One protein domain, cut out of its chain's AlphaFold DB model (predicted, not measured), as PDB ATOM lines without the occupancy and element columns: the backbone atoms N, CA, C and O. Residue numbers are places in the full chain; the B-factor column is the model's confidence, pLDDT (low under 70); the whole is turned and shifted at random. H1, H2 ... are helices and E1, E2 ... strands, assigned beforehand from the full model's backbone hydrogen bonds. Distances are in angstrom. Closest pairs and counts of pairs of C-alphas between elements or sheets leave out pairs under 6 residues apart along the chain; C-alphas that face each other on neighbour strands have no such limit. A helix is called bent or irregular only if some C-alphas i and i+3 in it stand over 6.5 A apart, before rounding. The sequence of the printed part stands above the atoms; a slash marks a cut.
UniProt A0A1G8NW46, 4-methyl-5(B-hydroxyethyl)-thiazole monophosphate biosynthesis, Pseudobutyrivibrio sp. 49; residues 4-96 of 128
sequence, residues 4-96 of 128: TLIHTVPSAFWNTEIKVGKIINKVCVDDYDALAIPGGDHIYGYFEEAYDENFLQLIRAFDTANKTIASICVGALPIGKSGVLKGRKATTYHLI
ATOM      1  N   THR A   4      52.143 -39.604   1.535       61.72
ATOM      2  CA  THR A   4      52.426 -38.396   2.329       61.72
ATOM      3  C   THR A   4      53.936 -38.134   2.324       61.72
ATOM      4  O   THR A   4      54.709 -38.890   1.723       61.72
ATOM      5  N   LEU A   5      54.366 -37.032   2.922       59.25
ATOM      6  CA  LEU A   5      55.767 -36.676   3.112       59.25
ATOM      7  C   LEU A   5      56.441 -37.495   4.234       59.25
ATOM      8  O   LEU A   5      57.668 -37.570   4.267       59.25
ATOM      9  N   ILE A   6      55.666 -38.151   5.110       62.91
ATOM     10  CA  ILE A   6      56.155 -38.955   6.252       62.91
ATOM     11  C   ILE A   6      55.625 -40.403   6.222       62.91
ATOM     12  O   ILE A   6      54.792 -40.746   5.400       62.91
ATOM     13  N   HIS A   7      56.137 -41.315   7.058       69.94
ATOM     14  CA  HIS A   7      55.781 -42.749   6.977       69.94
ATOM     15  C   HIS A   7      54.532 -43.164   7.774       69.94
ATOM     16  O   HIS A   7      53.915 -44.190   7.467       69.94
ATOM     17  N   THR A   8      54.152 -42.358   8.759       73.75
ATOM     18  CA  THR A   8      52.948 -42.543   9.570       73.75
ATOM     19  C   THR A   8      52.286 -41.189   9.720       73.75
ATOM     20  O   THR A   8      52.954 -40.235  10.116       73.75
ATOM     21  N   VAL A   9      50.998 -41.106   9.403       72.62
ATOM     22  CA  VAL A   9      50.204 -39.882   9.567       72.62
ATOM     23  C   VAL A   9      49.042 -40.144  10.519       72.62
ATOM     24  O   VAL A   9      48.366 -41.170  10.374       72.62
ATOM     25  N   PRO A  10      48.788 -39.251  11.491       70.56
ATOM     26  CA  PRO A  10      47.534 -39.282  12.219       70.56
ATOM     27  C   PRO A  10      46.406 -38.920  11.251       70.56
ATOM     28  O   PRO A  10      46.452 -37.905  10.557       70.56
ATOM     29  N   SER A  11      45.380 -39.761  11.188       74.19
ATOM     30  CA  SER A  11      44.150 -39.423  10.486       74.19
ATOM     31  C   SER A  11      43.513 -38.206  11.148       74.19
ATOM     32  O   SER A  11      43.272 -38.208  12.356       74.19
ATOM     33  N   ALA A  12      43.133 -37.216  10.335       70.44
ATOM     34  CA  ALA A  12      42.349 -36.068  10.787       70.44
ATOM     35  C   ALA A  12      40.997 -36.469  11.419       70.44
ATOM     36  O   ALA A  12      40.374 -35.692  12.140       70.44
ATOM     37  N   PHE A  13      40.558 -37.707  11.175       67.88
ATOM     38  CA  PHE A  13      39.355 -38.302  11.738       67.88
ATOM     39  C   PHE A  13      39.745 -39.401  12.731       67.88
ATOM     40  O   PHE A  13      40.368 -40.396  12.352       67.88
ATOM     41  N   TRP A  14      39.378 -39.200  13.998       69.94
ATOM     42  CA  TRP A  14      39.594 -40.123  15.124       69.94
ATOM     43  C   TRP A  14      41.055 -40.423  15.501       69.94
ATOM     44  O   TRP A  14      41.288 -41.319  16.306       69.94
ATOM     45  N   ASN A  15      42.025 -39.661  14.978       71.50
ATOM     46  CA  ASN A  15      43.452 -39.782  15.305       71.50
ATOM     47  C   ASN A  15      44.026 -41.199  15.093       71.50
ATOM     48  O   ASN A  15      44.982 -41.608  15.750       71.50
ATOM     49  N   THR A  16      43.430 -41.964  14.177       81.00
ATOM     50  CA  THR A  16      43.911 -43.295  13.803       81.00
ATOM     51  C   THR A  16      45.224 -43.170  13.039       81.00
ATOM     52  O   THR A  16      45.288 -42.451  12.043       81.00
ATOM     53  N   GLU A  17      46.260 -43.892  13.455       81.50
ATOM     54  CA  GLU A  17      47.528 -43.922  12.725       81.50
ATOM     55  C   GLU A  17      47.391 -44.693  11.409       81.50
ATOM     56  O   GLU A  17      47.008 -45.866  11.381       81.50
ATOM     57  N   ILE A  18      47.746 -44.038  10.304       82.62
ATOM     58  CA  ILE A  18      47.804 -44.659   8.983       82.62
ATOM     59  C   ILE A  18      49.268 -44.823   8.591       82.62
ATOM     60  O   ILE A  18      49.997 -43.845   8.413       82.62
ATOM     61  N   LYS A  19      49.691 -46.077   8.401       82.88
ATOM     62  CA  LYS A  19      50.989 -46.400   7.807       82.88
ATOM     63  C   LYS A  19      50.906 -46.251   6.292       82.88
ATOM     64  O   LYS A  19      50.109 -46.937   5.644       82.88
ATOM     65  N   VAL A  20      51.745 -45.400   5.713       85.19
ATOM     66  CA  VAL A  20      51.780 -45.228   4.255       85.19
ATOM     67  C   VAL A  20      52.706 -46.225   3.570       85.19
ATOM     68  O   VAL A  20      53.719 -46.660   4.119       85.19
ATOM     69  N   GLY A  21      52.346 -46.589   2.337       84.94
ATOM     70  CA  GLY A  21      53.119 -47.531   1.525       84.94
ATOM     71  C   GLY A  21      54.325 -46.894   0.831       84.94
ATOM     72  O   GLY A  21      55.350 -47.548   0.667       84.94
ATOM     73  N   LYS A  22      54.218 -45.618   0.437       88.31
ATOM     74  CA  LYS A  22      55.297 -44.831  -0.176       88.31
ATOM     75  C   LYS A  22      55.177 -43.369   0.252       88.31
ATOM     76  O   LYS A  22      54.069 -42.867   0.435       88.31
ATOM     77  N   ILE A  23      56.320 -42.696   0.354       90.00
ATOM     78  CA  ILE A  23      56.376 -41.234   0.461       90.00
ATOM     79  C   ILE A  23      56.369 -40.594  -0.932       90.00
ATOM     80  O   ILE A  23      56.797 -41.238  -1.894       90.00
ATOM     81  N   ILE A  24      55.933 -39.333  -1.042       89.62
ATOM     82  CA  ILE A  24      55.760 -38.612  -2.325       89.62
ATOM     83  C   ILE A  24      57.011 -38.709  -3.212       89.62
ATOM     84  O   ILE A  24      56.920 -39.123  -4.365       89.62
ATOM     85  N   ASN A  25      58.196 -38.465  -2.647       88.06
ATOM     86  CA  ASN A  25      59.470 -38.454  -3.382       88.06
ATOM     87  C   ASN A  25      59.924 -39.839  -3.885       88.06
ATOM     88  O   ASN A  25      60.964 -39.960  -4.531       88.06
ATOM     89  N   LYS A  26      59.195 -40.907  -3.544       91.69
ATOM     90  CA  LYS A  26      59.457 -42.286  -3.984       91.69
ATOM     91  C   LYS A  26      58.377 -42.811  -4.933       91.69
ATOM     92  O   LYS A  26      58.394 -43.993  -5.278       91.69
ATOM     93  N   VAL A  27      57.428 -41.970  -5.337       93.94
ATOM     94  CA  VAL A  27      56.395 -42.333  -6.307       93.94
ATOM     95  C   VAL A  27      56.967 -42.223  -7.719       93.94
ATOM     96  O   VAL A  27      57.385 -41.152  -8.143       93.94
ATOM     97  N   CYS A  28      56.951 -43.334  -8.457       94.75
ATOM     98  CA  CYS A  28      57.116 -43.334  -9.906       94.75
ATOM     99  C   CYS A  28      55.726 -43.236 -10.540       94.75
ATOM    100  O   CYS A  28      54.861 -44.052 -10.228       94.75
ATOM    101  N   VAL A  29      55.491 -42.236 -11.394       96.44
ATOM    102  CA  VAL A  29      54.175 -42.021 -12.022       96.44
ATOM    103  C   VAL A  29      53.776 -43.211 -12.888       96.44
ATOM    104  O   VAL A  29      52.599 -43.551 -12.938       96.44
ATOM    105  N   ASP A  30      54.738 -43.872 -13.531       96.69
ATOM    106  CA  ASP A  30      54.495 -44.992 -14.447       96.69
ATOM    107  C   ASP A  30      53.909 -46.229 -13.762       96.69
ATOM    108  O   ASP A  30      53.185 -46.983 -14.405       96.69
ATOM    109  N   ASP A  31      54.100 -46.365 -12.448       96.75
ATOM    110  CA  ASP A  31      53.564 -47.474 -11.652       96.75
ATOM    111  C   ASP A  31      52.034 -47.398 -11.436       96.75
ATOM    112  O   ASP A  31      51.457 -48.325 -10.864       96.75
ATOM    113  N   TYR A  32      51.369 -46.295 -11.806       96.44
ATOM    114  CA  TYR A  32      49.957 -46.047 -11.474       96.44
ATOM    115  C   TYR A  32      49.133 -45.616 -12.682       96.44
ATOM    116  O   TYR A  32      49.595 -44.827 -13.498       96.44
ATOM    117  N   ASP A  33      47.869 -46.028 -12.739       96.44
ATOM    118  CA  ASP A  33      46.930 -45.602 -13.788       96.44
ATOM    119  C   ASP A  33      46.251 -44.255 -13.485       96.44
ATOM    120  O   ASP A  33      45.787 -43.551 -14.385       96.44
ATOM    121  N   ALA A  34      46.175 -43.883 -12.204       96.88
ATOM    122  CA  ALA A  34      45.481 -42.688 -11.742       96.88
ATOM    123  C   ALA A  34      46.041 -42.154 -10.416       96.88
ATOM    124  O   ALA A  34      46.646 -42.890  -9.633       96.88
ATOM    125  N   LEU A  35      45.762 -40.879 -10.145       96.50
ATOM    126  CA  LEU A  35      46.010 -40.208  -8.872       96.50
ATOM    127  C   LEU A  35      44.674 -39.887  -8.189       96.50
ATOM    128  O   LEU A  35      43.841 -39.181  -8.751       96.50
ATOM    129  N   ALA A  36      44.477 -40.381  -6.966       95.25
ATOM    130  CA  ALA A  36      43.316 -40.059  -6.139       95.25
ATOM    131  C   ALA A  36      43.743 -39.181  -4.952       95.25
ATOM    132  O   ALA A  36      44.571 -39.604  -4.147       95.25
ATOM    133  N   ILE A  37      43.179 -37.976  -4.842       93.88
ATOM    134  CA  ILE A  37      43.544 -36.974  -3.832       93.88
ATOM    135  C   ILE A  37      42.376 -36.781  -2.853       93.88
ATOM    136  O   ILE A  37      41.361 -36.171  -3.214       93.88
ATOM    137  N   PRO A  38      42.476 -37.296  -1.615       91.31
ATOM    138  CA  PRO A  38      41.466 -37.050  -0.599       91.31
ATOM    139  C   PRO A  38      41.520 -35.598  -0.098       91.31
ATOM    140  O   PRO A  38      42.516 -34.887  -0.254       91.31
ATOM    141  N   GLY A  39      40.429 -35.168   0.534       88.69
ATOM    142  CA  GLY A  39      40.449 -33.971   1.365       88.69
ATOM    143  C   GLY A  39      41.145 -34.231   2.699       88.69
ATOM    144  O   GLY A  39      41.481 -35.366   3.035       88.69
ATOM    145  N   GLY A  40      41.302 -33.176   3.480       85.81
ATOM    146  CA  GLY A  40      41.822 -33.247   4.835       85.81
ATOM    147  C   GLY A  40      41.387 -32.034   5.636       85.81
ATOM    148  O   GLY A  40      40.594 -31.217   5.162       85.81
ATOM    149  N   ASP A  41      41.898 -31.942   6.855       81.56
ATOM    150  CA  ASP A  41      41.577 -30.869   7.784       81.56
ATOM    151  C   ASP A  41      42.818 -30.007   8.033       81.56
ATOM    152  O   ASP A  41      43.916 -30.516   8.262       81.56
ATOM    153  N   HIS A  42      42.632 -28.689   7.998       80.31
ATOM    154  CA  HIS A  42      43.673 -27.701   8.262       80.31
ATOM    155  C   HIS A  42      44.343 -27.855   9.635       80.31
ATOM    156  O   HIS A  42      45.527 -27.564   9.752       80.31
ATOM    157  N   ILE A  43      43.631 -28.356  10.652       80.19
ATOM    158  CA  ILE A  43      44.186 -28.555  12.005       80.19
ATOM    159  C   ILE A  43      45.324 -29.589  11.995       80.19
ATOM    160  O   ILE A  43      46.215 -29.536  12.838       80.19
ATOM    161  N   TYR A  44      45.327 -30.497  11.017       79.88
ATOM    162  CA  TYR A  44      46.332 -31.550  10.866       79.88
ATOM    163  C   TYR A  44      47.393 -31.217   9.807       79.88
ATOM    164  O   TYR A  44      48.037 -32.120   9.283       79.88
ATOM    165  N   GLY A  45      47.577 -29.937   9.468       80.69
ATOM    166  CA  GLY A  45      48.635 -29.509   8.546       80.69
ATOM    167  C   GLY A  45      48.354 -29.827   7.072       80.69
ATOM    168  O   GLY A  45      49.274 -29.952   6.263       80.69
ATOM    169  N   TYR A  46      47.078 -30.007   6.708       86.25
ATOM    170  CA  TYR A  46      46.707 -30.422   5.355       86.25
ATOM    171  C   TYR A  46      47.210 -29.459   4.274       86.25
ATOM    172  O   TYR A  46      47.641 -29.905   3.216       86.25
ATOM    173  N   PHE A  47      47.130 -28.146   4.502       87.19
ATOM    174  CA  PHE A  47      47.471 -27.165   3.469       87.19
ATOM    175  C   PHE A  47      48.975 -27.055   3.242       87.19
ATOM    176  O   PHE A  47      49.402 -26.807   2.116       87.19
ATOM    177  N   GLU A  48      49.764 -27.277   4.284       88.50
ATOM    178  CA  GLU A  48      51.216 -27.340   4.238       88.50
ATOM    179  C   GLU A  48      51.662 -28.492   3.333       88.50
ATOM    180  O   GLU A  48      52.442 -28.272   2.410       88.50
ATOM    181  N   GLU A  49      51.102 -29.693   3.517       86.50
ATOM    182  CA  GLU A  49      51.401 -30.842   2.651       86.50
ATOM    183  C   GLU A  49      50.794 -30.692   1.249       86.50
ATOM    184  O   GLU A  49      51.446 -30.979   0.245       86.50
ATOM    185  N   ALA A  50      49.547 -30.222   1.150       90.31
ATOM    186  CA  ALA A  50      48.845 -30.092  -0.126       90.31
ATOM    187  C   ALA A  50      49.495 -29.047  -1.049       90.31
ATOM    188  O   ALA A  50      49.408 -29.163  -2.271       90.31
ATOM    189  N   TYR A  51      50.136 -28.020  -0.495       94.25
ATOM    190  CA  TYR A  51      50.835 -27.000  -1.277       94.25
ATOM    191  C   TYR A  51      52.350 -27.200  -1.331       94.25
ATOM    192  O   TYR A  51      53.035 -26.356  -1.914       94.25
ATOM    193  N   ASP A  52      52.863 -28.313  -0.802       94.56
ATOM    194  CA  ASP A  52      54.260 -28.696  -0.970       94.56
ATOM    195  C   ASP A  52      54.595 -28.896  -2.454       94.56
ATOM    196  O   ASP A  52      53.871 -29.547  -3.216       94.56
ATOM    197  N   GLU A  53      55.729 -28.347  -2.875       95.50
ATOM    198  CA  GLU A  53      56.105 -28.320  -4.283       95.50
ATOM    199  C   GLU A  53      56.365 -29.725  -4.849       95.50
ATOM    200  O   GLU A  53      56.082 -29.959  -6.025       95.50
ATOM    201  N   ASN A  54      56.812 -30.695  -4.040       94.50
ATOM    202  CA  ASN A  54      56.974 -32.077  -4.505       94.50
ATOM    203  C   ASN A  54      55.617 -32.700  -4.841       94.50
ATOM    204  O   ASN A  54      55.484 -33.423  -5.832       94.50
ATOM    205  N   PHE A  55      54.584 -32.393  -4.053       95.75
ATOM    206  CA  PHE A  55      53.234 -32.859  -4.337       95.75
ATOM    207  C   PHE A  55      52.642 -32.169  -5.569       95.75
ATOM    208  O   PHE A  55      52.082 -32.834  -6.444       95.75
ATOM    209  N   LEU A  56      52.830 -30.852  -5.702       97.44
ATOM    210  CA  LEU A  56      52.393 -30.113  -6.891       97.44
ATOM    211  C   LEU A  56      53.095 -30.610  -8.167       97.44
ATOM    212  O   LEU A  56      52.463 -30.697  -9.224       97.44
ATOM    213  N   GLN A  57      54.378 -30.980  -8.084       97.62
ATOM    214  CA  GLN A  57      55.111 -31.619  -9.183       97.62
ATOM    215  C   GLN A  57      54.534 -32.989  -9.529       97.62
ATOM    216  O   GLN A  57      54.353 -33.275 -10.712       97.62
ATOM    217  N   LEU A  58      54.181 -33.799  -8.529       97.38
ATOM    218  CA  LEU A  58      53.534 -35.089  -8.757       97.38
ATOM    219  C   LEU A  58      52.205 -34.920  -9.509       97.38
ATOM    220  O   LEU A  58      51.981 -35.603 -10.505       97.38
ATOM    221  N   ILE A  59      51.362 -33.965  -9.102       98.12
ATOM    222  CA  ILE A  59      50.098 -33.653  -9.796       98.12
ATOM    223  C   ILE A  59      50.352 -33.309 -11.269       98.12
ATOM    224  O   ILE A  59      49.702 -33.866 -12.156       98.12
ATOM    225  N   ARG A  60      51.320 -32.428 -11.549       98.50
ATOM    226  CA  ARG A  60      51.678 -32.053 -12.927       98.50
ATOM    227  C   ARG A  60      52.224 -33.227 -13.731       98.50
ATOM    228  O   ARG A  60      51.955 -33.310 -14.926       98.50
ATOM    229  N   ALA A  61      52.968 -34.131 -13.100       98.25
ATOM    230  CA  ALA A  61      53.509 -35.309 -13.762       98.25
ATOM    231  C   ALA A  61      52.401 -36.299 -14.165       98.25
ATOM    232  O   ALA A  61      52.414 -36.792 -15.291       98.25
ATOM    233  N   PHE A  62      51.397 -36.522 -13.307       98.44
ATOM    234  CA  PHE A  62      50.209 -37.306 -13.672       98.44
ATOM    235  C   PHE A  62      49.409 -36.656 -14.811       98.44
ATOM    236  O   PHE A  62      49.009 -37.356 -15.740       98.44
ATOM    237  N   ASP A  63      49.217 -35.333 -14.783       98.31
ATOM    238  CA  ASP A  63      48.520 -34.613 -15.862       98.31
ATOM    239  C   ASP A  63      49.290 -34.683 -17.190       98.31
ATOM    240  O   ASP A  63      48.709 -34.982 -18.229       98.31
ATOM    241  N   THR A  64      50.613 -34.496 -17.151       98.31
ATOM    242  CA  THR A  64      51.490 -34.585 -18.336       98.31
ATOM    243  C   THR A  64      51.490 -35.992 -18.933       98.31
ATOM    244  O   THR A  64      51.498 -36.145 -20.152       98.31
ATOM    245  N   ALA A  65      51.423 -37.024 -18.087       98.19
ATOM    246  CA  ALA A  65      51.276 -38.416 -18.508       98.19
ATOM    247  C   ALA A  65      49.855 -38.758 -19.008       98.19
ATOM    248  O   ALA A  65      49.585 -39.917 -19.319       98.19
ATOM    249  N   ASN A  66      48.947 -37.776 -19.075       97.31
ATOM    250  CA  ASN A  66      47.543 -37.934 -19.450       97.31
ATOM    251  C   ASN A  66      46.810 -38.992 -18.603       97.31
ATOM    252  O   ASN A  66      45.954 -39.731 -19.096       97.31
ATOM    253  N   LYS A  67      47.173 -39.087 -17.318       97.69
ATOM    254  CA  LYS A  67      46.585 -40.024 -16.358       97.69
ATOM    255  C   LYS A  67      45.420 -39.383 -15.621       97.69
ATOM    256  O   LYS A  67      45.376 -38.173 -15.406       97.69
ATOM    257  N   THR A  68      44.463 -40.210 -15.211       96.62
ATOM    258  CA  THR A  68      43.263 -39.713 -14.529       96.62
ATOM    259  C   THR A  68      43.630 -39.162 -13.151       96.62
ATOM    260  O   THR A  68      44.272 -39.849 -12.359       96.62
ATOM    261  N   ILE A  69      43.184 -37.944 -12.842       96.94
ATOM    262  CA  ILE A  69      43.287 -37.350 -11.505       96.94
ATOM    263  C   ILE A  69      41.874 -37.175 -10.956       96.94
ATOM    264  O   ILE A  69      41.048 -36.494 -11.562       96.94
ATOM    265  N   ALA A  70      41.597 -37.784  -9.809       94.69
ATOM    266  CA  ALA A  70      40.333 -37.647  -9.099       94.69
ATOM    267  C   ALA A  70      40.577 -37.026  -7.725       94.69
ATOM    268  O   ALA A  70      41.526 -37.385  -7.032       94.69
ATOM    269  N   SER A  71      39.697 -36.127  -7.301       92.88
ATOM    270  CA  SER A  71      39.766 -35.525  -5.972       92.88
ATOM    271  C   SER A  71      38.400 -35.412  -5.334       92.88
ATOM    272  O   SER A  71      37.394 -35.291  -6.033       92.88
ATOM    273  N   ILE A  72      38.382 -35.356  -4.007       90.69
ATOM    274  CA  ILE A  72      37.183 -35.043  -3.238       90.69
ATOM    275  C   ILE A  72      37.455 -33.967  -2.189       90.69
ATOM    276  O   ILE A  72      38.562 -33.853  -1.661       90.69
ATOM    277  N   CYS A  73      36.406 -33.218  -1.845       89.75
ATOM    278  CA  CYS A  73      36.435 -32.196  -0.811       89.75
ATOM    279  C   CYS A  73      37.478 -31.122  -1.171       89.75
ATOM    280  O   CYS A  73      37.564 -30.705  -2.327       89.75
ATOM    281  N   VAL A  74      38.277 -30.682  -0.204       90.88
ATOM    282  CA  VAL A  74      39.363 -29.715  -0.394       90.88
ATOM    283  C   VAL A  74      40.545 -30.271  -1.208       90.88
ATOM    284  O   VAL A  74      41.407 -29.497  -1.611       90.88
ATOM    285  N   GLY A  75      40.541 -31.567  -1.557       92.44
ATOM    286  CA  GLY A  75      41.525 -32.217  -2.438       92.44
ATOM    287  C   GLY A  75      41.641 -31.620  -3.836       92.44
ATOM    288  O   GLY A  75      42.662 -31.793  -4.495       92.44
ATOM    289  N   ALA A  76      40.632 -30.874  -4.289       93.88
ATOM    290  CA  ALA A  76      40.686 -30.170  -5.567       93.88
ATOM    291  C   ALA A  76      41.590 -28.920  -5.535       93.88
ATOM    292  O   ALA A  76      42.077 -28.478  -6.579       93.88
ATOM    293  N   LEU A  77      41.835 -28.340  -4.355       94.50
ATOM    294  CA  LEU A  77      42.627 -27.116  -4.193       94.50
ATOM    295  C   LEU A  77      44.092 -27.261  -4.641       94.50
ATOM    296  O   LEU A  77      44.535 -26.413  -5.420       94.50
ATOM    297  N   PRO A  78      44.850 -28.306  -4.249       96.25
ATOM    298  CA  PRO A  78      46.213 -28.498  -4.749       96.25
ATOM    299  C   PRO A  78      46.267 -28.736  -6.266       96.25
ATOM    300  O   PRO A  78      47.198 -28.285  -6.933       96.25
ATOM    301  N   ILE A  79      45.227 -29.342  -6.850       97.31
ATOM    302  CA  ILE A  79      45.115 -29.484  -8.309       97.31
ATOM    303  C   ILE A  79      44.982 -28.103  -8.962       97.31
ATOM    304  O   ILE A  79      45.711 -27.790  -9.904       97.31
ATOM    305  N   GLY A  80      44.120 -27.233  -8.427       96.75
ATOM    306  CA  GLY A  80      44.017 -25.841  -8.872       96.75
ATOM    307  C   GLY A  80      45.337 -25.081  -8.736       96.75
ATOM    308  O   GLY A  80      45.788 -24.455  -9.696       96.75
ATOM    309  N   LYS A  81      45.998 -25.199  -7.579       97.38
ATOM    310  CA  LYS A  81      47.293 -24.565  -7.289       97.38
ATOM    311  C   LYS A  81      48.396 -25.003  -8.255       97.38
ATOM    312  O   LYS A  81      49.214 -24.174  -8.643       97.38
ATOM    313  N   SER A  82      48.398 -26.267  -8.675       98.00
ATOM    314  CA  SER A  82      49.380 -26.803  -9.628       98.00
ATOM    315  C   SER A  82      49.266 -26.208 -11.043       98.00
ATOM    316  O   SER A  82      50.222 -26.294 -11.813       98.00
ATOM    317  N   GLY A  83      48.116 -25.606 -11.380       97.94
ATOM    318  CA  GLY A  83      47.832 -24.986 -12.678       97.94
ATOM    319  C   GLY A  83      47.179 -25.905 -13.717       97.94
ATOM    320  O   GLY A  83      46.703 -25.408 -14.738       97.94
ATOM    321  N   VAL A  84      47.076 -27.215 -13.461       97.81
ATOM    322  CA  VAL A  84      46.571 -28.201 -14.446       97.81
ATOM    323  C   VAL A  84      45.087 -28.021 -14.800       97.81
ATOM    324  O   VAL A  84      44.626 -28.491 -15.837       97.81
ATOM    325  N   LEU A  85      44.323 -27.294 -13.975       96.94
ATOM    326  CA  LEU A  85      42.905 -27.004 -14.227       96.94
ATOM    327  C   LEU A  85      42.662 -25.818 -15.170       96.94
ATOM    328  O   LEU A  85      41.505 -25.492 -15.440       96.94
ATOM    329  N   LYS A  86      43.700 -25.145 -15.682       96.25
ATOM    330  CA  LYS A  86      43.517 -23.994 -16.579       96.25
ATOM    331  C   LYS A  86      42.697 -24.395 -17.813       96.25
ATOM    332  O   LYS A  86      43.103 -25.255 -18.587       96.25
ATOM    333  N   GLY A  87      41.534 -23.760 -17.989       96.75
ATOM    334  CA  GLY A  87      40.603 -24.060 -19.086       96.75
ATOM    335  C   GLY A  87      39.748 -25.320 -18.889       96.75
ATOM    336  O   GLY A  87      39.049 -25.723 -19.815       96.75
ATOM    337  N   ARG A  88      39.771 -25.941 -17.703       96.38
ATOM    338  CA  ARG A  88      38.989 -27.139 -17.364       96.38
ATOM    339  C   ARG A  88      37.933 -26.813 -16.308       96.38
ATOM    340  O   ARG A  88      38.077 -25.874 -15.527       96.38
ATOM    341  N   LYS A  89      36.854 -27.598 -16.277       94.69
ATOM    342  CA  LYS A  89      35.842 -27.526 -15.213       94.69
ATOM    343  C   LYS A  89      36.285 -28.376 -14.026       94.69
ATOM    344  O   LYS A  89      36.781 -29.481 -14.219       94.69
ATOM    345  N   ALA A  90      36.052 -27.878 -12.818       91.75
ATOM    346  CA  ALA A  90      36.287 -28.599 -11.574       91.75
ATOM    347  C   ALA A  90      35.250 -28.190 -10.521       91.75
ATOM    348  O   ALA A  90      34.597 -27.154 -10.651       91.75
ATOM    349  N   THR A  91      35.113 -29.008  -9.481       90.31
ATOM    350  CA  THR A  91      34.332 -28.702  -8.279       90.31
ATOM    351  C   THR A  91      35.188 -28.975  -7.042       90.31
ATOM    352  O   THR A  91      36.175 -29.705  -7.121       90.31
ATOM    353  N   THR A  92      34.830 -28.380  -5.912       89.06
ATOM    354  CA  THR A  92      35.496 -28.568  -4.616       89.06
ATOM    355  C   THR A  92      34.442 -28.649  -3.513       89.06
ATOM    356  O   THR A  92      33.247 -28.508  -3.784       89.06
ATOM    357  N   TYR A  93      34.869 -28.900  -2.276       81.75
ATOM    358  CA  TYR A  93      33.982 -28.932  -1.116       81.75
ATOM    359  C   TYR A  93      33.070 -27.699  -1.055       81.75
ATOM    360  O   TYR A  93      33.543 -26.562  -1.040       81.75
ATOM    361  N   HIS A  94      31.762 -27.940  -0.976       69.69
ATOM    362  CA  HIS A  94      30.751 -26.921  -0.729       69.69
ATOM    363  C   HIS A  94      29.947 -27.346   0.501       69.69
ATOM    364  O   HIS A  94      29.405 -28.450   0.520       69.69
ATOM    365  N   LEU A  95      29.813 -26.462   1.495       63.19
ATOM    366  CA  LEU A  95      29.171 -26.726   2.800       63.19
ATOM    367  C   LEU A  95      27.716 -27.243   2.727       63.19
ATOM    368  O   LEU A  95      27.151 -27.625   3.743       63.19
ATOM    369  N   ILE A  96      27.096 -27.230   1.541       57.03
ATOM    370  CA  ILE A  96      25.650 -27.411   1.336       57.03
ATOM    371  C   ILE A  96      25.333 -28.613   0.420       57.03
ATOM    372  O   ILE A  96      24.207 -29.097   0.423       57.03
TER     373      ILE A  96
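This is residues 4 to 96 of the 128 residues of the protein "4-methyl-5(B-hydroxyethyl)-thiazole monophosphate biosynthesis" of Pseudobutyrivibrio sp. 49 (UniProt A0A1G8NW46). Two short parallel strands, E3 and E4, lie side by side with the helices H2 and H3 over one face, and H1 is placed close by these helices; a small hairpin of two strands, E1 and E2, is set off to one side of this body. Residues 20 to 33 make the long link from the hairpin to E3, and residues 83 to 96 form a closing stretch with no named element. The printed part has 93 residues, with the order E1 E2 E3 H1 H2 E4 H3 along it; one sheet, E1 - E2, is antiparallel and the other, E3 - E4, is parallel. The class is mixed, helices and strands, though under half of the residues are in named elements. The whole is compact, with a radius of gyration of the C-alphas of 13.3 A and spans of 37 by 36 by 20 A.

Start with E1, residues 8 to 10, and E2, residues 17 to 19: they form a hairpin at 153 degrees, antiparallel, with N 9 and O 18 at 3.1 A, within hydrogen-bond range. E3, residues 34 to 37, and E4, residues 68 to 71, are parallel at 13 degrees; look for N 35 and O 68 at 2.9 A and N 70 and O 35 at 2.8 A, both within hydrogen-bond range. Between them come H1, residues 46 to 50, and H2, residues 53 to 64; this is a strand-helix-strand unit, two parallel neighbour strands with helices between, and its crossover is right-handed. The closest C-alphas of E3 and H2 are those of Leu 35 and Phe 62, 7.0 A apart. H3, residues 73 to 82, touches H2 about perpendicular, at 85 degrees; H2 does this with residues 56 to 60 alone, and the closest C-alphas are those of Leu 56 and Ser 82, 5.2 A. H1 and H3 are close but not clearly touching, with C-alphas 50 and 78 at 5.6 A. E1 and E2 are apart from H1, H2 and H3. In H1 and H2 every O i to N i+4 pair is within hydrogen-bond range; in H3, 3 of 6 are.

Find C-alpha 8 at (52.948, -42.543, 9.570), where E1 begins; it runs 6.9 A, and E2 runs 6.5 A. E3 begins at C-alpha 34, (45.481, -42.688, -11.742), and spans 9.9 A. H1 spans 5.9 A, H2 16.1 A and E4 10.1 A. H3 spans 16.6 A and ends at C-alpha 82, (49.380, -26.803, -9.628); it is only just irregular, with C-alphas 73 and 76 6.7 A apart.

The two C-alphas farthest apart are those of Thr 16 and Gly 87, at 38.2 A. The printed part has no cut, and the link E2 to E3 is long. The mean pLDDT of the printed part is 88.4; look for values under 70 at residues 4 to 7, 13 to 14 and 94 to 96.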